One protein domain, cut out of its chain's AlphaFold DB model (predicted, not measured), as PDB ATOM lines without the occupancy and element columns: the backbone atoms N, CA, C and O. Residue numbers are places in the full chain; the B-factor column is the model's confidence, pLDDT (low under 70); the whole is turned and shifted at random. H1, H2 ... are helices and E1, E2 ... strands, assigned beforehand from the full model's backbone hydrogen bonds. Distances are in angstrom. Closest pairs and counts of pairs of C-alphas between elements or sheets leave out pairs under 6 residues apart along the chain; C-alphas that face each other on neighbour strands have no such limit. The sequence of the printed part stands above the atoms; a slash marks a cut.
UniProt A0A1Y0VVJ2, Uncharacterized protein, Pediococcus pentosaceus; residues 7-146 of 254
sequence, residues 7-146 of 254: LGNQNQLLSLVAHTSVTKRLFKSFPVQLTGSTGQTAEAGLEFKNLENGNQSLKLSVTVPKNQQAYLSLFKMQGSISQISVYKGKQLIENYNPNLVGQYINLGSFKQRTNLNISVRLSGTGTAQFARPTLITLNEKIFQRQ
ATOM      1  N   LEU A   7     312.727 176.595 201.048       91.56
ATOM      2  CA  LEU A   7     312.816 177.850 200.291       91.56
ATOM      3  C   LEU A   7     311.653 178.000 199.301       91.56
ATOM      4  O   LEU A   7     311.090 179.090 199.162       91.56
ATOM      5  N   GLY A   8     311.253 176.911 198.642       90.62
ATOM      6  CA  GLY A   8     310.068 176.874 197.792       90.62
ATOM      7  C   GLY A   8     308.785 177.125 198.578       90.62
ATOM      8  O   GLY A   8     307.948 177.914 198.136       90.62
ATOM      9  N   ASN A   9     308.654 176.548 199.777       89.62
ATOM     10  CA  ASN A   9     307.510 176.803 200.655       89.62
ATOM     11  C   ASN A   9     307.433 178.270 201.093       89.62
ATOM     12  O   ASN A   9     306.357 178.861 201.026       89.62
ATOM     13  N   GLN A  10     308.560 178.891 201.464       89.75
ATOM     14  CA  GLN A  10     308.602 180.327 201.773       89.75
ATOM     15  C   GLN A  10     308.163 181.175 200.571       89.75
ATOM     16  O   GLN A  10     307.373 182.107 200.721       89.75
ATOM     17  N   ASN A  11     308.612 180.817 199.364       90.69
ATOM     18  CA  ASN A  11     308.193 181.477 198.128       90.69
ATOM     19  C   ASN A  11     306.684 181.335 197.874       90.69
ATOM     20  O   ASN A  11     306.032 182.305 197.491       90.69
ATOM     21  N   GLN A  12     306.115 180.150 198.106       88.88
ATOM     22  CA  GLN A  12     304.677 179.904 197.974       88.88
ATOM     23  C   GLN A  12     303.865 180.689 199.009       88.88
ATOM     24  O   GLN A  12     302.890 181.344 198.640       88.88
ATOM     25  N   LEU A  13     304.280 180.665 200.279       88.88
ATOM     26  CA  LEU A  13     303.593 181.357 201.366       88.88
ATOM     27  C   LEU A  13     303.583 182.873 201.150       88.88
ATOM     28  O   LEU A  13     302.526 183.495 201.246       88.88
ATOM     29  N   LEU A  14     304.732 183.466 200.805       89.81
ATOM     30  CA  LEU A  14     304.805 184.905 200.565       89.81
ATOM     31  C   LEU A  14     304.014 185.308 199.312       89.81
ATOM     32  O   LEU A  14     303.300 186.309 199.330       89.81
ATOM     33  N   SER A  15     304.062 184.496 198.251       88.31
ATOM     34  CA  SER A  15     303.267 184.741 197.040       88.31
ATOM     35  C   SER A  15     301.762 184.702 197.321       88.31
ATOM     36  O   SER A  15     301.027 185.520 196.763       88.31
ATOM     37  N   LEU A  16     301.313 183.806 198.210       87.06
ATOM     38  CA  LEU A  16     299.918 183.692 198.636       87.06
ATOM     39  C   LEU A  16     299.431 184.971 199.330       87.06
ATOM     40  O   LEU A  16     298.416 185.525 198.915       87.06
ATOM     41  N   VAL A  17     300.160 185.465 200.338       87.81
ATOM     42  CA  VAL A  17     299.766 186.681 201.084       87.81
ATOM     43  C   VAL A  17     299.964 187.964 200.277       87.81
ATOM     44  O   VAL A  17     299.234 188.930 200.464       87.81
ATOM     45  N   ALA A  18     300.916 187.978 199.343       88.69
ATOM     46  CA  ALA A  18     301.119 189.092 198.422       88.69
ATOM     47  C   ALA A  18     300.135 189.083 197.237       88.69
ATOM     48  O   ALA A  18     300.146 190.018 196.437       88.69
ATOM     49  N   HIS A  19     299.322 188.029 197.088       84.19
ATOM     50  CA  HIS A  19     298.459 187.784 195.928       84.19
ATOM     51  C   HIS A  19     299.202 187.887 194.586       84.19
ATOM     52  O   HIS A  19     298.720 188.481 193.622       84.19
ATOM     53  N   THR A  20     300.401 187.305 194.524       82.50
ATOM     54  CA  THR A  20     301.242 187.288 193.319       82.50
ATOM     55  C   THR A  20     301.420 185.876 192.772       82.50
ATOM     56  O   THR A  20     301.219 184.884 193.469       82.50
ATOM     57  N   SER A  21     301.803 185.776 191.499       76.62
ATOM     58  CA  SER A  21     302.183 184.496 190.899       76.62
ATOM     59  C   SER A  21     303.492 183.975 191.499       76.62
ATOM     60  O   SER A  21     304.466 184.716 191.617       76.62
ATOM     61  N   VAL A  22     303.541 182.667 191.775       73.81
ATOM     62  CA  VAL A  22     304.716 181.946 192.309       73.81
ATOM     63  C   VAL A  22     305.893 181.915 191.312       73.81
ATOM     64  O   VAL A  22     307.009 181.538 191.663       73.81
ATOM     65  N   THR A  23     305.672 182.331 190.060       69.50
ATOM     66  CA  THR A  23     306.641 182.241 188.949       69.50
ATOM     67  C   THR A  23     307.951 182.997 189.187       69.50
ATOM     68  O   THR A  23     308.996 182.578 188.686       69.50
ATOM     69  N   LYS A  24     307.954 184.075 189.982       74.19
ATOM     70  CA  LYS A  24     309.186 184.787 190.351       74.19
ATOM     71  C   LYS A  24     309.757 184.226 191.651       74.19
ATOM     72  O   LYS A  24     309.358 184.643 192.730       74.19
ATOM     73  N   ARG A  25     310.725 183.309 191.536       83.75
ATOM     74  CA  ARG A  25     311.424 182.740 192.699       83.75
ATOM     75  C   ARG A  25     312.190 183.819 193.476       83.75
ATOM     76  O   ARG A  25     313.070 184.475 192.913       83.75
ATOM     77  N   LEU A  26     311.876 183.947 194.764       91.19
ATOM     78  CA  LEU A  26     312.598 184.763 195.745       91.19
ATOM     79  C   LEU A  26     314.037 184.287 195.920       91.19
ATOM     80  O   LEU A  26     314.966 185.094 195.884       91.19
ATOM     81  N   PHE A  27     314.193 182.972 196.071       94.44
ATOM     82  CA  PHE A  27     315.470 182.320 196.300       94.44
ATOM     83  C   PHE A  27     316.015 181.697 195.017       94.44
ATOM     84  O   PHE A  27     315.281 181.091 194.231       94.44
ATOM     85  N   LYS A  28     317.324 181.822 194.815       93.88
ATOM     86  CA  LYS A  28     318.069 181.137 193.753       93.88
ATOM     87  C   LYS A  28     319.295 180.462 194.344       93.88
ATOM     88  O   LYS A  28     319.897 181.002 195.266       93.88
ATOM     89  N   SER A  29     319.640 179.300 193.803       94.12
ATOM     90  CA  SER A  29     320.859 178.575 194.152       94.12
ATOM     91  C   SER A  29     321.898 178.763 193.053       94.12
ATOM     92  O   SER A  29     321.563 178.738 191.867       94.12
ATOM     93  N   PHE A  30     323.143 178.968 193.458       93.81
ATOM     94  CA  PHE A  30     324.305 179.087 192.595       93.81
ATOM     95  C   PHE A  30     325.402 178.141 193.094       93.81
ATOM     96  O   PHE A  30     325.546 177.940 194.307       93.81
ATOM     97  N   PRO A  31     326.198 177.567 192.179       91.00
ATOM     98  CA  PRO A  31     327.347 176.768 192.570       91.00
ATOM     99  C   PRO A  31     328.384 177.636 193.290       91.00
ATOM    100  O   PRO A  31     328.517 178.832 193.024       91.00
ATOM    101  N   VAL A  32     329.149 177.007 194.178       91.19
ATOM    102  CA  VAL A  32     330.353 177.594 194.775       91.19
ATOM    103  C   VAL A  32     331.588 176.933 194.174       91.19
ATOM    104  O   VAL A  32     331.555 175.747 193.825       91.19
ATOM    105  N   GLN A  33     332.681 177.684 194.078       90.25
ATOM    106  CA  GLN A  33     333.968 177.151 193.652       90.25
ATOM    107  C   GLN A  33     334.802 176.782 194.877       90.25
ATOM    108  O   GLN A  33     335.026 177.615 195.752       90.25
ATOM    109  N   LEU A  34     335.279 175.542 194.926       87.31
ATOM    110  CA  LEU A  34     336.276 175.117 195.901       87.31
ATOM    111  C   LEU A  34     337.643 175.673 195.486       87.31
ATOM    112  O   LEU A  34     338.097 175.403 194.378       87.31
ATOM    113  N   THR A  35     338.281 176.457 196.352       88.62
ATOM    114  CA  THR A  35     339.608 177.048 196.097       88.62
ATOM    115  C   THR A  35     340.715 176.450 196.963       88.62
ATOM    116  O   THR A  35     341.887 176.735 196.740       88.62
ATOM    117  N   GLY A  36     340.366 175.610 197.939       84.94
ATOM    118  CA  GLY A  36     341.316 174.807 198.703       84.94
ATOM    119  C   GLY A  36     340.670 174.115 199.901       84.94
ATOM    120  O   GLY A  36     339.653 174.578 200.421       84.94
ATOM    121  N   SER A  37     341.276 173.024 200.362       82.62
ATOM    122  CA  SER A  37     340.866 172.289 201.561       82.62
ATOM    123  C   SER A  37     342.082 171.735 202.303       82.62
ATOM    124  O   SER A  37     343.127 171.500 201.704       82.62
ATOM    125  N   THR A  38     341.947 171.530 203.614       75.81
ATOM    126  CA  THR A  38     342.941 170.810 204.437       75.81
ATOM    127  C   THR A  38     342.455 169.420 204.881       75.81
ATOM    128  O   THR A  38     343.122 168.767 205.675       75.81
ATOM    129  N   GLY A  39     341.303 168.958 204.374       63.28
ATOM    130  CA  GLY A  39     340.717 167.630 204.617       63.28
ATOM    131  C   GLY A  39     340.386 166.881 203.317       63.28
ATOM    132  O   GLY A  39     340.497 167.454 202.231       63.28
ATOM    133  N   GLN A  40     339.969 165.612 203.426       58.50
ATOM    134  CA  GLN A  40     339.572 164.782 202.277       58.50
ATOM    135  C   GLN A  40     338.264 165.288 201.645       58.50
ATOM    136  O   GLN A  40     337.319 165.619 202.365       58.50
ATOM    137  N   THR A  41     338.213 165.323 200.310       60.59
ATOM    138  CA  THR A  41     337.029 165.674 199.505       60.59
ATOM    139  C   THR A  41     336.676 164.524 198.562       60.59
ATOM    140  O   THR A  41     337.566 164.047 197.863       60.59
ATOM    141  N   ALA A  42     335.408 164.108 198.486       54.06
ATOM    142  CA  ALA A  42     334.957 163.094 197.519       54.06
ATOM    143  C   ALA A  42     334.440 163.704 196.194       54.06
ATOM    144  O   ALA A  42     333.793 164.759 196.193       54.06
ATOM    145  N   GLU A  43     334.707 163.016 195.074       49.66
ATOM    146  CA  GLU A  43     334.433 163.447 193.686       49.66
ATOM    147  C   GLU A  43     332.938 163.617 193.349       49.66
ATOM    148  O   GLU A  43     332.583 164.471 192.536       49.66
ATOM    149  N   ALA A  44     332.031 162.902 194.021       38.00
ATOM    150  CA  ALA A  44     330.586 163.029 193.820       38.00
ATOM    151  C   ALA A  44     329.941 163.910 194.902       38.00
ATOM    152  O   ALA A  44     329.234 163.440 195.785       38.00
ATOM    153  N   GLY A  45     330.183 165.221 194.830       48.75
ATOM    154  CA  GLY A  45     329.465 166.186 195.667       48.75
ATOM    155  C   GLY A  45     330.041 166.392 197.068       48.75
ATOM    156  O   GLY A  45     329.281 166.428 198.019       48.75
ATOM    157  N   LEU A  46     331.353 166.621 197.175       53.88
ATOM    158  CA  LEU A  46     332.049 167.180 198.345       53.88
ATOM    159  C   LEU A  46     331.564 166.641 199.706       53.88
ATOM    160  O   LEU A  46     331.075 167.401 200.539       53.88
ATOM    161  N   GLU A  47     331.779 165.348 199.957       55.00
ATOM    162  CA  GLU A  47     331.878 164.858 201.332       55.00
ATOM    163  C   GLU A  47     333.113 165.492 201.974       55.00
ATOM    164  O   GLU A  47     334.237 165.248 201.534       55.00
ATOM    165  N   PHE A  48     332.920 166.296 203.015       61.28
ATOM    166  CA  PHE A  48     334.003 166.599 203.947       61.28
ATOM    167  C   PHE A  48     334.010 165.493 204.985       61.28
ATOM    168  O   PHE A  48     332.950 165.129 205.474       61.28
ATOM    169  N   LYS A  49     335.167 164.929 205.312       58.19
ATOM    170  CA  LYS A  49     335.313 164.066 206.486       58.19
ATOM    171  C   LYS A  49     336.309 164.737 207.405       58.19
ATOM    172  O   LYS A  49     337.479 164.868 207.044       58.19
ATOM    173  N   ASN A  50     335.835 165.156 208.574       59.59
ATOM    174  CA  ASN A  50     336.734 165.579 209.635       59.59
ATOM    175  C   ASN A  50     337.579 164.373 210.074       59.59
ATOM    176  O   ASN A  50     337.040 163.408 210.602       59.59
ATOM    177  N   LEU A  51     338.869 164.395 209.732       55.00
ATOM    178  CA  LEU A  51     339.847 163.372 210.090       55.00
ATOM    179  C   LEU A  51     340.332 163.677 211.501       55.00
ATOM    180  O   LEU A  51     340.628 164.829 211.819       55.00
ATOM    181  N   GLU A  52     340.370 162.640 212.328       53.59
ATOM    182  CA  GLU A  52     340.692 162.709 213.748       53.59
ATOM    183  C   GLU A  52     341.959 163.551 213.985       53.59
ATOM    184  O   GLU A  52     343.043 163.207 213.524       53.59
ATOM    185  N   ASN A  53     341.799 164.662 214.717       53.59
ATOM    186  CA  ASN A  53     342.867 165.484 215.311       53.59
ATOM    187  C   ASN A  53     343.458 166.647 214.484       53.59
ATOM    188  O   ASN A  53     344.610 167.022 214.698       53.59
ATOM    189  N   GLY A  54     342.675 167.309 213.621       58.00
ATOM    190  CA  GLY A  54     343.106 168.563 212.978       58.00
ATOM    191  C   GLY A  54     342.007 169.616 212.809       58.00
ATOM    192  O   GLY A  54     340.845 169.292 212.585       58.00
ATOM    193  N   ASN A  55     342.378 170.902 212.855       64.50
ATOM    194  CA  ASN A  55     341.502 171.986 212.399       64.50
ATOM    195  C   ASN A  55     341.352 171.893 210.874       64.50
ATOM    196  O   ASN A  55     342.240 172.307 210.121       64.50
ATOM    197  N   GLN A  56     340.229 171.353 210.408       77.06
ATOM    198  CA  GLN A  56     339.941 171.298 208.982       77.06
ATOM    199  C   GLN A  56     339.363 172.612 208.487       77.06
ATOM    200  O   GLN A  56     338.566 173.269 209.158       77.06
ATOM    201  N   SER A  57     339.764 172.997 207.281       83.31
ATOM    202  CA  SER A  57     339.279 174.204 206.642       83.31
ATOM    203  C   SER A  57     338.906 173.965 205.191       83.31
ATOM    204  O   SER A  57     339.527 173.171 204.482       83.31
ATOM    205  N   LEU A  58     337.885 174.696 204.768       86.50
ATOM    206  CA  LEU A  58     337.372 174.751 203.418       86.50
ATOM    207  C   LEU A  58     337.424 176.195 202.945       86.50
ATOM    208  O   LEU A  58     336.860 177.075 203.595       86.50
ATOM    209  N   LYS A  59     338.068 176.441 201.809       91.38
ATOM    210  CA  LYS A  59     338.096 177.747 201.157       91.38
ATOM    211  C   LYS A  59     337.205 177.707 199.927       91.38
ATOM    212  O   LYS A  59     337.370 176.864 199.050       91.38
ATOM    213  N   LEU A  60     336.249 178.618 199.884       92.75
ATOM    214  CA  LEU A  60     335.262 178.741 198.826       92.75
ATOM    215  C   LEU A  60     335.376 180.121 198.189       92.75
ATOM    216  O   LEU A  60     335.546 181.119 198.891       92.75
ATOM    217  N   SER A  61     335.217 180.185 196.874       94.25
ATOM    218  CA  SER A  61     334.936 181.426 196.162       94.25
ATOM    219  C   SER A  61     333.492 181.419 195.681       94.25
ATOM    220  O   SER A  61     333.015 180.439 195.097       94.25
ATOM    221  N   VAL A  62     332.776 182.503 195.968       94.88
ATOM    222  CA  VAL A  62     331.379 182.680 195.569       94.88
ATOM    223  C   VAL A  62     331.182 184.042 194.923       94.88
ATOM    224  O   VAL A  62     331.695 185.053 195.403       94.88
ATOM    225  N   THR A  63     330.399 184.084 193.849       96.94
ATOM    226  CA  THR A  63     330.016 185.332 193.185       96.94
ATOM    227  C   THR A  63     328.562 185.650 193.490       96.94
ATOM    228  O   THR A  63     327.651 184.994 192.989       96.94
ATOM    229  N   VAL A  64     328.339 186.692 194.285       97.38
ATOM    230  CA  VAL A  64     327.001 187.180 194.616       97.38
ATOM    231  C   VAL A  64     326.525 188.144 193.522       97.38
ATOM    232  O   VAL A  64     327.223 189.120 193.227       97.38
ATOM    233  N   PRO A  65     325.358 187.916 192.888       95.94
ATOM    234  CA  PRO A  65     324.775 188.870 191.946       95.94
ATOM    235  C   PRO A  65     324.339 190.177 192.627       95.94
ATOM    236  O   PRO A  65     324.077 190.217 193.823       95.94
ATOM    237  N   LYS A  66     324.179 191.249 191.842       95.50
ATOM    238  CA  LYS A  66     323.707 192.549 192.352       95.50
ATOM    239  C   LYS A  66     322.307 192.473 192.978       95.50
ATOM    240  O   LYS A  66     321.420 191.822 192.423       95.50
ATOM    241  N   ASN A  67     322.073 193.269 194.022       95.38
ATOM    242  CA  ASN A  67     320.803 193.398 194.754       95.38
ATOM    243  C   ASN A  67     320.302 192.073 195.346       95.38
ATOM    244  O   ASN A  67     319.128 191.722 195.201       95.38
ATOM    245  N   GLN A  68     321.213 191.333 195.967       96.94
ATOM    246  CA  GLN A  68     320.928 190.047 196.587       96.94
ATOM    247  C   GLN A  68     321.389 190.059 198.039       96.94
ATOM    248  O   GLN A  68     322.499 190.509 198.333       96.94
ATOM    249  N   GLN A  69     320.578 189.488 198.921       97.69
ATOM    250  CA  GLN A  69     321.077 188.969 200.187       97.69
ATOM    251  C   GLN A  69     321.594 187.552 199.954       97.69
ATOM    252  O   GLN A  69     320.950 186.768 199.259       97.69
ATOM    253  N   ALA A  70     322.768 187.232 200.488       97.69
ATOM    254  CA  ALA A  70     323.458 185.974 200.240       97.69
ATOM    255  C   ALA A  70     323.569 185.124 201.504       97.69
ATOM    256  O   ALA A  70     323.841 185.630 202.592       97.69
ATOM    257  N   TYR A  71     323.434 183.816 201.318       97.12
ATOM    258  CA  TYR A  71     323.596 182.804 202.346       97.12
ATOM    259  C   TYR A  71     324.468 181.668 201.815       97.12
ATOM    260  O   TYR A  71     324.284 181.214 200.684       97.12
ATOM    261  N   LEU A  72     325.393 181.175 202.632       95.38
ATOM    262  CA  LEU A  72     326.056 179.903 202.370       95.38
ATOM    263  C   LEU A  72     325.166 178.783 202.914       95.38
ATOM    264  O   LEU A  72     324.841 178.780 204.100       95.38
ATOM    265  N   SER A  73     324.776 177.842 202.057       93.25
ATOM    266  CA  SER A  73     324.092 176.620 202.475       93.25
ATOM    267  C   SER A  73     325.123 175.544 202.789       93.25
ATOM    268  O   SER A  73     325.812 175.068 201.884       93.25
ATOM    269  N   LEU A  74     325.197 175.147 204.054       89.31
ATOM    270  CA  LEU A  74     326.064 174.101 204.578       89.31
ATOM    271  C   LEU A  74     325.207 173.083 205.340       89.31
ATOM    272  O   LEU A  74     324.911 173.250 206.521       89.31
ATOM    273  N   PHE A  75     324.765 172.039 204.639       86.25
ATOM    274  CA  PHE A  75     323.878 171.021 205.200       86.25
ATOM    275  C   PHE A  75     324.685 169.823 205.696       86.25
ATOM    276  O   PHE A  75     325.321 169.137 204.896       86.25
ATOM    277  N   LYS A  76     324.658 169.571 207.008       85.44
ATOM    278  CA  LYS A  76     325.286 168.394 207.611       85.44
ATOM    279  C   LYS A  76     324.386 167.178 207.399       85.44
ATOM    280  O   LYS A  76     323.258 167.165 207.879       85.44
ATOM    281  N   MET A  77     324.894 166.167 206.704       82.12
ATOM    282  CA  MET A  77     324.171 164.922 206.438       82.12
ATOM    283  C   MET A  77     324.289 163.950 207.610       82.12
ATOM    284  O   MET A  77     323.288 163.397 208.052       82.12
ATOM    285  N   GLN A  78     325.503 163.760 208.130       81.56
ATOM    286  CA  GLN A  78     325.760 162.824 209.224       81.56
ATOM    287  C   GLN A  78     327.006 163.192 210.028       81.56
ATOM    288  O   GLN A  78     327.851 163.955 209.558       81.56
ATOM    289  N   GLY A  79     327.122 162.615 211.224       78.56
ATOM    290  CA  GLY A  79     328.299 162.714 212.082       78.56
ATOM    291  C   GLY A  79     328.284 163.862 213.095       78.56
ATOM    292  O   GLY A  79     327.338 164.657 213.170       78.56
ATOM    293  N   SER A  80     329.358 163.937 213.881       74.88
ATOM    294  CA  SER A  80     329.467 164.778 215.077       74.88
ATOM    295  C   SER A  80     330.633 165.751 214.945       74.88
ATOM    296  O   SER A  80     331.779 165.348 214.794       74.88
ATOM    297  N   ILE A  81     330.316 167.043 214.990       77.56
ATOM    298  CA  ILE A  81     331.262 168.163 215.042       77.56
ATOM    299  C   ILE A  81     330.768 169.094 216.145       77.56
ATOM    300  O   ILE A  81     329.556 169.311 216.259       77.56
ATOM    301  N   SER A  82     331.684 169.636 216.950       82.44
ATOM    302  CA  SER A  82     331.323 170.537 218.046       82.44
ATOM    303  C   SER A  82     331.090 171.964 217.560       82.44
ATOM    304  O   SER A  82     330.190 172.633 218.067       82.44
ATOM    305  N   GLN A  83     331.857 172.422 216.563       87.94
ATOM    306  CA  GLN A  83     331.811 173.810 216.121       87.94
ATOM    307  C   GLN A  83     332.146 173.999 214.635       87.94
ATOM    308  O   GLN A  83     333.036 173.353 214.080       87.94
ATOM    309  N   ILE A  84     331.449 174.951 214.012       89.31
ATOM    310  CA  ILE A  84     331.760 175.507 212.697       89.31
ATOM    311  C   ILE A  84     331.993 177.008 212.848       89.31
ATOM    312  O   ILE A  84     331.132 177.723 213.356       89.31
ATOM    313  N   SER A  85     333.132 177.487 212.355       92.44
ATOM    314  CA  SER A  85     333.451 178.912 212.266       92.44
ATOM    315  C   SER A  85     333.547 179.332 210.803       92.44
ATOM    316  O   SER A  85     334.286 178.729 210.022       92.44
ATOM    317  N   VAL A  86     332.820 180.374 210.411       94.25
ATOM    318  CA  VAL A  86     332.775 180.864 209.029       94.25
ATOM    319  C   VAL A  86     333.382 182.253 208.961       94.25
ATOM    320  O   VAL A  86     332.992 183.156 209.700       94.25
ATOM    321  N   TYR A  87     334.314 182.436 208.035       95.50
ATOM    322  CA  TYR A  87     335.009 183.691 207.805       95.50
ATOM    323  C   TYR A  87     334.713 184.221 206.406       95.50
ATOM    324  O   TYR A  87     334.759 183.473 205.430       95.50
ATOM    325  N   LYS A  88     334.484 185.530 206.301       94.50
ATOM    326  CA  LYS A  88     334.451 186.282 205.043       94.50
ATOM    327  C   LYS A  88     335.747 187.084 204.947       94.50
ATOM    328  O   LYS A  88     335.939 188.062 205.670       94.50
ATOM    329  N   GLY A  89     336.677 186.641 204.103       90.38
ATOM    330  CA  GLY A  89     338.061 187.118 204.157       90.38
ATOM    331  C   GLY A  89     338.706 186.784 205.508       90.38
ATOM    332  O   GLY A  89     338.814 185.614 205.863       90.38
ATOM    333  N   LYS A  90     339.127 187.806 206.264       90.38
ATOM    334  CA  LYS A  90     339.692 187.651 207.621       90.38
ATOM    335  C   LYS A  90     338.651 187.793 208.743       90.38
ATOM    336  O   LYS A  90     338.950 187.456 209.883       90.38
ATOM    337  N   GLN A  91     337.451 188.289 208.439       94.69
ATOM    338  CA  GLN A  91     336.413 188.555 209.433       94.69
ATOM    339  C   GLN A  91     335.646 187.274 209.768       94.69
ATOM    340  O   GLN A  91     335.088 186.654 208.863       94.69
ATOM    341  N   LEU A  92     335.573 186.912 211.052       95.81
ATOM    342  CA  LEU A  92     334.645 185.891 211.548       95.81
ATOM    343  C   LEU A  92     333.215 186.439 211.449       95.81
ATOM    344  O   LEU A  92     332.933 187.500 212.002       95.81
ATOM    345  N   ILE A  93     332.341 185.746 210.720       95.19
ATOM    346  CA  ILE A  93     330.941 186.157 210.530       95.19
ATOM    347  C   ILE A  93     329.958 185.258 211.271       95.19
ATOM    348  O   ILE A  93     328.896 185.733 211.642       95.19
ATOM    349  N   GLU A  94     330.311 183.994 211.499       94.19
ATOM    350  CA  GLU A  94     329.472 183.044 212.229       94.19
ATOM    351  C   GLU A  94     330.341 182.052 212.998       94.19
ATOM    352  O   GLU A  94     331.396 181.631 212.515       94.19
ATOM    353  N   ASN A  95     329.879 181.659 214.183       93.19
ATOM    354  CA  ASN A  95     330.488 180.605 214.983       93.19
ATOM    355  C   ASN A  95     329.407 179.838 215.746       93.19
ATOM    356  O   ASN A  95     328.756 180.411 216.618       93.19
ATOM    357  N   TYR A  96     329.189 178.566 215.413       90.88
ATOM    358  CA  TYR A  96     328.021 177.837 215.905       90.88
ATOM    359  C   TYR A  96     328.236 176.328 216.030       90.88
ATOM    360  O   TYR A  96     329.102 175.745 215.377       90.88
ATOM    361  N   ASN A  97     327.395 175.681 216.842       88.38
ATOM    362  CA  ASN A  97     327.305 174.225 216.911       88.38
ATOM    363  C   ASN A  97     326.355 173.713 215.809       88.38
ATOM    364  O   ASN A  97     325.161 174.038 215.841       88.38
ATOM    365  N   PRO A  98     326.828 172.894 214.851       83.31
ATOM    366  CA  PRO A  98     326.020 172.436 213.719       83.31
ATOM    367  C   PRO A  98     324.904 171.452 214.093       83.31
ATOM    368  O   PRO A  98     324.140 171.047 213.223       83.31
ATOM    369  N   ASN A  99     324.807 171.040 215.360       82.44
ATOM    370  CA  ASN A  99     323.680 170.262 215.882       82.44
ATOM    371  C   ASN A  99     322.514 171.138 216.363       82.44
ATOM    372  O   ASN A  99     321.426 170.619 216.582       82.44
ATOM    373  N   LEU A 100     322.741 172.442 216.560       83.38
ATOM    374  CA  LEU A 100     321.756 173.367 217.136       83.38
ATOM    375  C   LEU A 100     321.236 174.397 216.129       83.38
ATOM    376  O   LEU A 100     320.197 175.011 216.358       83.38
ATOM    377  N   VAL A 101     321.958 174.612 215.028       80.00
ATOM    378  CA  VAL A 101     321.660 175.659 214.043       80.00
ATOM    379  C   VAL A 101     321.416 175.041 212.671       80.00
ATOM    380  O   VAL A 101     322.015 174.028 212.312       80.00
ATOM    381  N   GLY A 102     320.511 175.655 211.906       81.44
ATOM    382  CA  GLY A 102     320.172 175.230 210.550       81.44
ATOM    383  C   GLY A 102     321.296 175.438 209.525       81.44
ATOM    384  O   GLY A 102     322.375 175.940 209.818       81.44
ATOM    385  N   GLN A 103     321.014 175.070 208.274       88.19
ATOM    386  CA  GLN A 103     322.008 175.000 207.195       88.19
ATOM    387  C   GLN A 103     322.400 176.342 206.545       88.19
ATOM    388  O   GLN A 103     323.283 176.346 205.694       88.19
ATOM    389  N   TYR A 104     321.722 177.456 206.842       93.38
ATOM    390  CA  TYR A 104     321.904 178.722 206.115       93.38
ATOM    391  C   TYR A 104     322.668 179.753 206.947       93.38
ATOM    392  O   TYR A 104     322.165 180.256 207.945       93.38
ATOM    393  N   ILE A 105     323.861 180.108 206.480       94.12
ATOM    394  CA  ILE A 105     324.783 181.056 207.116       94.12
ATOM    395  C   ILE A 105     324.681 182.390 206.373       94.12
ATOM    396  O   ILE A 105     324.904 182.433 205.163       94.12
ATOM    397  N   ASN A 106     324.360 183.485 207.063       95.25
ATOM    398  CA  ASN A 106     324.191 184.800 206.439       95.25
ATOM    399  C   ASN A 106     325.545 185.410 206.024       95.25
ATOM    400  O   ASN A 106     326.423 185.617 206.853       95.25
ATOM    401  N   LEU A 107     325.712 185.740 204.740       96.06
ATOM    402  CA  LEU A 107     326.928 186.380 204.210       96.06
ATOM    403  C   LEU A 107     326.794 187.910 204.082       96.06
ATOM    404  O   LEU A 107     327.803 188.616 203.929       96.06
ATOM    405  N   GLY A 108     325.560 188.416 204.159       96.19
ATOM    406  CA  GLY A 108     325.195 189.827 204.060       96.19
ATOM    407  C   GLY A 108     324.396 190.189 202.802       96.19
ATOM    408  O   GLY A 108     324.041 189.337 201.986       96.19
ATOM    409  N   SER A 109     324.118 191.487 202.662       97.00
ATOM    410  CA  SER A 109     323.449 192.103 201.509       97.00
ATOM    411  C   SER A 109     324.460 192.756 200.569       97.00
ATOM    412  O   SER A 109     325.395 193.419 201.018       97.00
ATOM    413  N   PHE A 110     324.258 192.594 199.260       96.81
ATOM    414  CA  PHE A 110     325.169 193.075 198.226       96.81
ATOM    415  C   PHE A 110     324.412 193.877 197.163       96.81
ATOM    416  O   PHE A 110     323.600 193.347 196.400       96.81
ATOM    417  N   LYS A 111     324.687 195.186 197.083       96.44
ATOM    418  CA  LYS A 111     324.075 196.084 196.080       96.44
ATOM    419  C   LYS A 111     324.697 195.940 194.692       96.44
ATOM    420  O   LYS A 111     324.006 196.120 193.690       96.44
ATOM    421  N   GLN A 112     325.967 195.556 194.627       97.00
ATOM    422  CA  GLN A 112     326.709 195.307 193.391       97.00
ATOM    423  C   GLN A 112     327.100 193.827 193.294       97.00
ATOM    424  O   GLN A 112     326.954 193.083 194.260       97.00
ATOM    425  N   ARG A 113     327.547 193.384 192.113       97.12
ATOM    426  CA  ARG A 113     328.093 192.030 191.954       97.12
ATOM    427  C   ARG A 113     329.395 191.943 192.752       97.12
ATOM    428  O   ARG A 113     330.265 192.786 192.562       97.12
ATOM    429  N   THR A 114     329.537 190.942 193.614       97.69
ATOM    430  CA  THR A 114     330.681 190.848 194.531       97.69
ATOM    431  C   THR A 114     331.227 189.429 194.574       97.69
ATOM    432  O   THR A 114     330.470 188.476 194.749       97.69
ATOM    433  N   ASN A 115     332.545 189.294 194.433       96.88
ATOM    434  CA  ASN A 115     333.245 188.037 194.669       96.88
ATOM    435  C   ASN A 115     333.666 187.969 196.137       96.88
ATOM    436  O   ASN A 115     334.254 188.914 196.661       96.88
ATOM    437  N   LEU A 116     333.358 186.860 196.799       96.19
ATOM    438  CA  LEU A 116     333.678 186.626 198.200       96.19
ATOM    439  C   LEU A 116     334.548 185.387 198.328       96.19
ATOM    440  O   LEU A 116     334.256 184.351 197.735       96.19
ATOM    441  N   ASN A 117     335.556 185.497 199.185       96.06
ATOM    442  CA  ASN A 117     336.330 184.360 199.657       96.06
ATOM    443  C   ASN A 117     335.813 183.981 201.043       96.06
ATOM    444  O   ASN A 117     335.896 184.782 201.981       96.06
ATOM    445  N   ILE A 118     335.263 182.778 201.155       96.19
ATOM    446  CA  ILE A 118     334.695 182.239 202.385       96.19
ATOM    447  C   ILE A 118     335.602 181.127 202.899       96.19
ATOM    448  O   ILE A 118     335.956 180.225 202.147       96.19
ATOM    449  N   SER A 119     335.976 181.182 204.175       93.69
ATOM    450  CA  SER A 119     336.678 180.089 204.847       93.69
ATOM    451  C   SER A 119     335.752 179.476 205.887       93.69
ATOM    452  O   SER A 119     335.362 180.153 206.830       93.69
ATOM    453  N   VAL A 120     335.429 178.197 205.747       91.44
ATOM    454  CA  VAL A 120     334.721 177.419 206.769       91.44
ATOM    455  C   VAL A 120     335.762 176.618 207.533       91.44
ATOM    456  O   VAL A 120     336.594 175.964 206.914       91.44
ATOM    457  N   ARG A 121     335.759 176.695 208.860       89.31
ATOM    458  CA  ARG A 121     336.625 175.908 209.738       89.31
ATOM    459  C   ARG A 121     335.769 174.995 210.594       89.31
ATOM    460  O   ARG A 121     334.786 175.447 211.177       89.31
ATOM    461  N   LEU A 122     336.147 173.728 210.635       84.31
ATOM    462  CA  LEU A 122     335.508 172.696 211.431       84.31
ATOM    463  C   LEU A 122     336.418 172.399 212.622       84.31
ATOM    464  O   LEU A 122     337.620 172.190 212.444       84.31
ATOM    465  N   SER A 123     335.842 172.389 213.819       79.94
ATOM    466  CA  SER A 123     336.558 172.084 215.056       79.94
ATOM    467  C   SER A 123     335.777 171.064 215.881       79.94
ATOM    468  O   SER A 123     334.546 171.019 215.838       79.94
ATOM    469  N   GLY A 124     336.511 170.247 216.633       71.81
ATOM    470  CA  GLY A 124     335.969 169.163 217.450       71.81
ATOM    471  C   GLY A 124     336.486 167.790 217.036       71.81
ATOM    472  O   GLY A 124     337.124 167.632 215.995       71.81
ATOM    473  N   THR A 125     336.204 166.804 217.882       65.31
ATOM    474  CA  THR A 125     336.514 165.393 217.650       65.31
ATOM    475  C   THR A 125     335.373 164.714 216.886       65.31
ATOM    476  O   THR A 125     334.200 165.035 217.093       65.31
ATOM    477  N   GLY A 126     335.715 163.780 215.995       67.75
ATOM    478  CA  GLY A 126     334.763 163.000 215.197       67.75
ATOM    479  C   GLY A 126     334.676 163.410 213.725       67.75
ATOM    480  O   GLY A 126     335.166 164.462 213.318       67.75
ATOM    481  N   THR A 127     334.038 162.559 212.921       70.50
ATOM    482  CA  THR A 127     333.780 162.779 211.491       70.50
ATOM    483  C   THR A 127     332.398 163.396 211.296       70.50
ATOM    484  O   THR A 127     331.439 162.926 211.907       70.50
ATOM    485  N   ALA A 128     332.239 164.354 210.382       76.38
ATOM    486  CA  ALA A 128     330.921 164.677 209.833       76.38
ATOM    487  C   ALA A 128     330.995 164.936 208.344       76.38
ATOM    488  O   ALA A 128     331.983 165.500 207.888       76.38
ATOM    489  N   GLN A 129     329.926 164.556 207.650       78.69
ATOM    490  CA  GLN A 129     329.736 164.725 206.219       78.69
ATOM    491  C   GLN A 129     328.714 165.814 205.942       78.69
ATOM    492  O   GLN A 129     327.688 165.914 206.621       78.69
ATOM    493  N   PHE A 130     328.978 166.601 204.906       81.25
ATOM    494  CA  PHE A 130     328.081 167.648 204.445       81.25
ATOM    495  C   PHE A 130     327.737 167.425 202.984       81.25
ATOM    496  O   PHE A 130     328.546 166.897 202.226       81.25
ATOM    497  N   ALA A 131     326.557 167.889 202.590       83.25
ATOM    498  CA  ALA A 131     326.241 168.045 201.185       83.25
ATOM    499  C   ALA A 131     327.115 169.146 200.569       83.25
ATOM    500  O   ALA A 131     327.536 170.086 201.257       83.25
ATOM    501  N   ARG A 132     327.316 169.075 199.247       83.44
ATOM    502  CA  ARG A 132     328.030 170.105 198.487       83.44
ATOM    503  C   ARG A 132     327.492 171.505 198.828       83.44
ATOM    504  O   ARG A 132     326.307 171.764 198.595       83.44
ATOM    505  N   PRO A 133     328.338 172.424 199.331       88.94
ATOM    506  CA  PRO A 133     327.874 173.753 199.683       88.94
ATOM    507  C   PRO A 133     327.355 174.496 198.453       88.94
ATOM    508  O   PRO A 133     327.874 174.343 197.345       88.94
ATOM    509  N   THR A 134     326.330 175.317 198.649       92.62
ATOM    510  CA  THR A 134     325.772 176.167 197.590       92.62
ATOM    511  C   THR A 134     325.603 177.592 198.086       92.62
ATOM    512  O   THR A 134     325.434 177.839 199.283       92.62
ATOM    513  N   LEU A 135     325.656 178.546 197.161       96.44
ATOM    514  CA  LEU A 135     325.271 179.919 197.435       96.44
ATOM    515  C   LEU A 135     323.762 180.035 197.217       96.44
ATOM    516  O   LEU A 135     323.278 179.832 196.106       96.44
ATOM    517  N   ILE A 136     323.026 180.406 198.257       97.12
ATOM    518  CA  ILE A 136     321.613 180.762 198.160       97.12
ATOM    519  C   ILE A 136     321.498 182.279 198.190       97.12
ATOM    520  O   ILE A 136     322.090 182.937 199.043       97.12
ATOM    521  N   THR A 137     320.723 182.854 197.278       97.19
ATOM    522  CA  THR A 137     320.485 184.301 197.244       97.19
ATOM    523  C   THR A 137     319.006 184.624 197.318       97.19
ATOM    524  O   THR A 137     318.225 184.014 196.589       97.19
ATOM    525  N   LEU A 138     318.646 185.628 198.112       96.75
ATOM    526  CA  LEU A 138     317.322 186.238 198.159       96.75
ATOM    527  C   LEU A 138     317.318 187.540 197.353       96.75
ATOM    528  O   LEU A 138     318.046 188.483 197.678       96.75
ATOM    529  N   ASN A 139     316.459 187.617 196.334       94.50
ATOM    530  CA  ASN A 139     316.308 188.831 195.537       94.50
ATOM    531  C   ASN A 139     315.559 189.899 196.336       94.50
ATOM    532  O   ASN A 139     314.330 189.867 196.428       94.50
ATOM    533  N   GLU A 140     316.297 190.877 196.860       92.88
ATOM    534  CA  GLU A 140     315.748 191.913 197.739       92.88
ATOM    535  C   GLU A 140     314.659 192.739 197.062       92.88
ATOM    536  O   GLU A 140     313.661 193.069 197.691       92.88
ATOM    537  N   LYS A 141     314.801 193.048 195.768       92.06
ATOM    538  CA  LYS A 141     313.799 193.850 195.050       92.06
ATOM    539  C   LYS A 141     312.471 193.108 194.930       92.06
ATOM    540  O   LYS A 141     311.416 193.702 195.131       92.06
ATOM    541  N   ILE A 142     312.520 191.816 194.604       92.00
ATOM    542  CA  ILE A 142     311.313 190.982 194.515       92.00
ATOM    543  C   ILE A 142     310.713 190.793 195.911       92.00
ATOM    544  O   ILE A 142     309.506 190.950 196.070       92.00
ATOM    545  N   PHE A 143     311.551 190.515 196.913       93.00
ATOM    546  CA  PHE A 143     311.115 190.329 198.293       93.00
ATOM    547  C   PHE A 143     310.407 191.568 198.844       93.00
ATOM    548  O   PHE A 143     309.256 191.472 199.263       93.00
ATOM    549  N   GLN A 144     311.035 192.745 198.763       92.44
ATOM    550  CA  GLN A 144     310.435 193.998 199.236       92.44
ATOM    551  C   GLN A 144     309.121 194.298 198.517       92.44
ATOM    552  O   GLN A 144     308.125 194.625 199.160       92.44
ATOM    553  N   ARG A 145     309.066 194.072 197.198       91.75
ATOM    554  CA  ARG A 145     307.827 194.239 196.438       91.75
ATOM    555  C   ARG A 145     306.708 193.317 196.927       91.75
ATOM    556  O   ARG A 145     305.558 193.743 196.995       91.75
ATOM    557  N   GLN A 146     307.011 192.062 197.253       91.38
ATOM    558  CA  GLN A 146     306.010 191.146 197.799       91.38
ATOM    559  C   GLN A 146     305.561 191.553 199.207       91.38
ATOM    560  O   GLN A 146     304.372 191.468 199.496       91.38
TER     561      GLN A 146
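AT A GLANCE: This is residues 7 to 146 of the 254 residues of an uncharacterized protein of Pediococcus pentosaceus (UniProt A0A1Y0VVJ2). Two strongly twisted sheets lie face to face as a sandwich, E2-E3-E9-E6-E7 and E1-E11-E4-E8, with the helices H1 and H2 grazing the smaller sheet at one end of the long axis. E4 runs on into E5, which forms a two-strand ribbon with E10. The printed part has 140 residues, with two named helices and eleven named strands in the order H1, E1 to E11, H2; each sheet is antiparallel and the class is mixed. The whole is compact, with a radius of gyration of the C-alphas of 16.3 A, but elongated in outline, spanning 53 by 28 by 27 A.

HOW THE PARTS SIT: H1, residues 7 to 17, only grazes the smaller sheet; its closest C-alpha to E1, residues 27 to 31, is that of Leu 7, 6.6 A from Phe 27. E1 runs on into E2, residues 33 to 37, at 56 degrees. E2 and E3, residues 56 to 64, form a hairpin, with N 35 and O 59 at 2.9 A. E4, residues 68 to 73, runs on into E5, residues 76 to 79, at 24 degrees. E6, residues 83 to 88, and E7, residues 91 to 96, form a hairpin, with N 86 and O 94 at 2.8 A. E8, residues 104 to 110, is E4's antiparallel neighbour, with N 70 and O 108 at 2.9 A. E9, residues 114 to 123, has N 118 at 2.8 A from O 60 of E3 and N 121 at 2.8 A from O 85 of E6. E10, residues 128 to 130, has N 129 at 2.9 A from O 78 of E5. E11, residues 134 to 139, has N 135 at 2.9 A from O 30 of E1 and N 136 at 2.9 A from O 71 of E4. The sandwiched sheets' facing parts are 10.9 A apart centre to centre, with planes 25 degrees apart. H2, residues 140 to 146, also only grazes the smaller sheet, and is close to but not clearly touching H1, at a steep tilt of 39 degrees. In both helices every O i to N i+4 pair is within hydrogen-bond range.

IN THESE COORDINATES: H1 begins at C-alpha 7, (312.816, 177.850, 200.291), and is 15.8 A long. E3 is 25.0 A long and E9 28.4 A. H2 ends at C-alpha 146, (306.010, 191.146, 197.799).

THE WHOLE: The C-alphas farthest apart, of His 19 and Asn 53, are 53.3 A apart. The printed part has no cut. The one long link is E2 to E3, where residues 40 to 41 pair antiparallel with 48 to 49. Residues 23, 39 to 55 and 125 to 126 have pLDDT under 70.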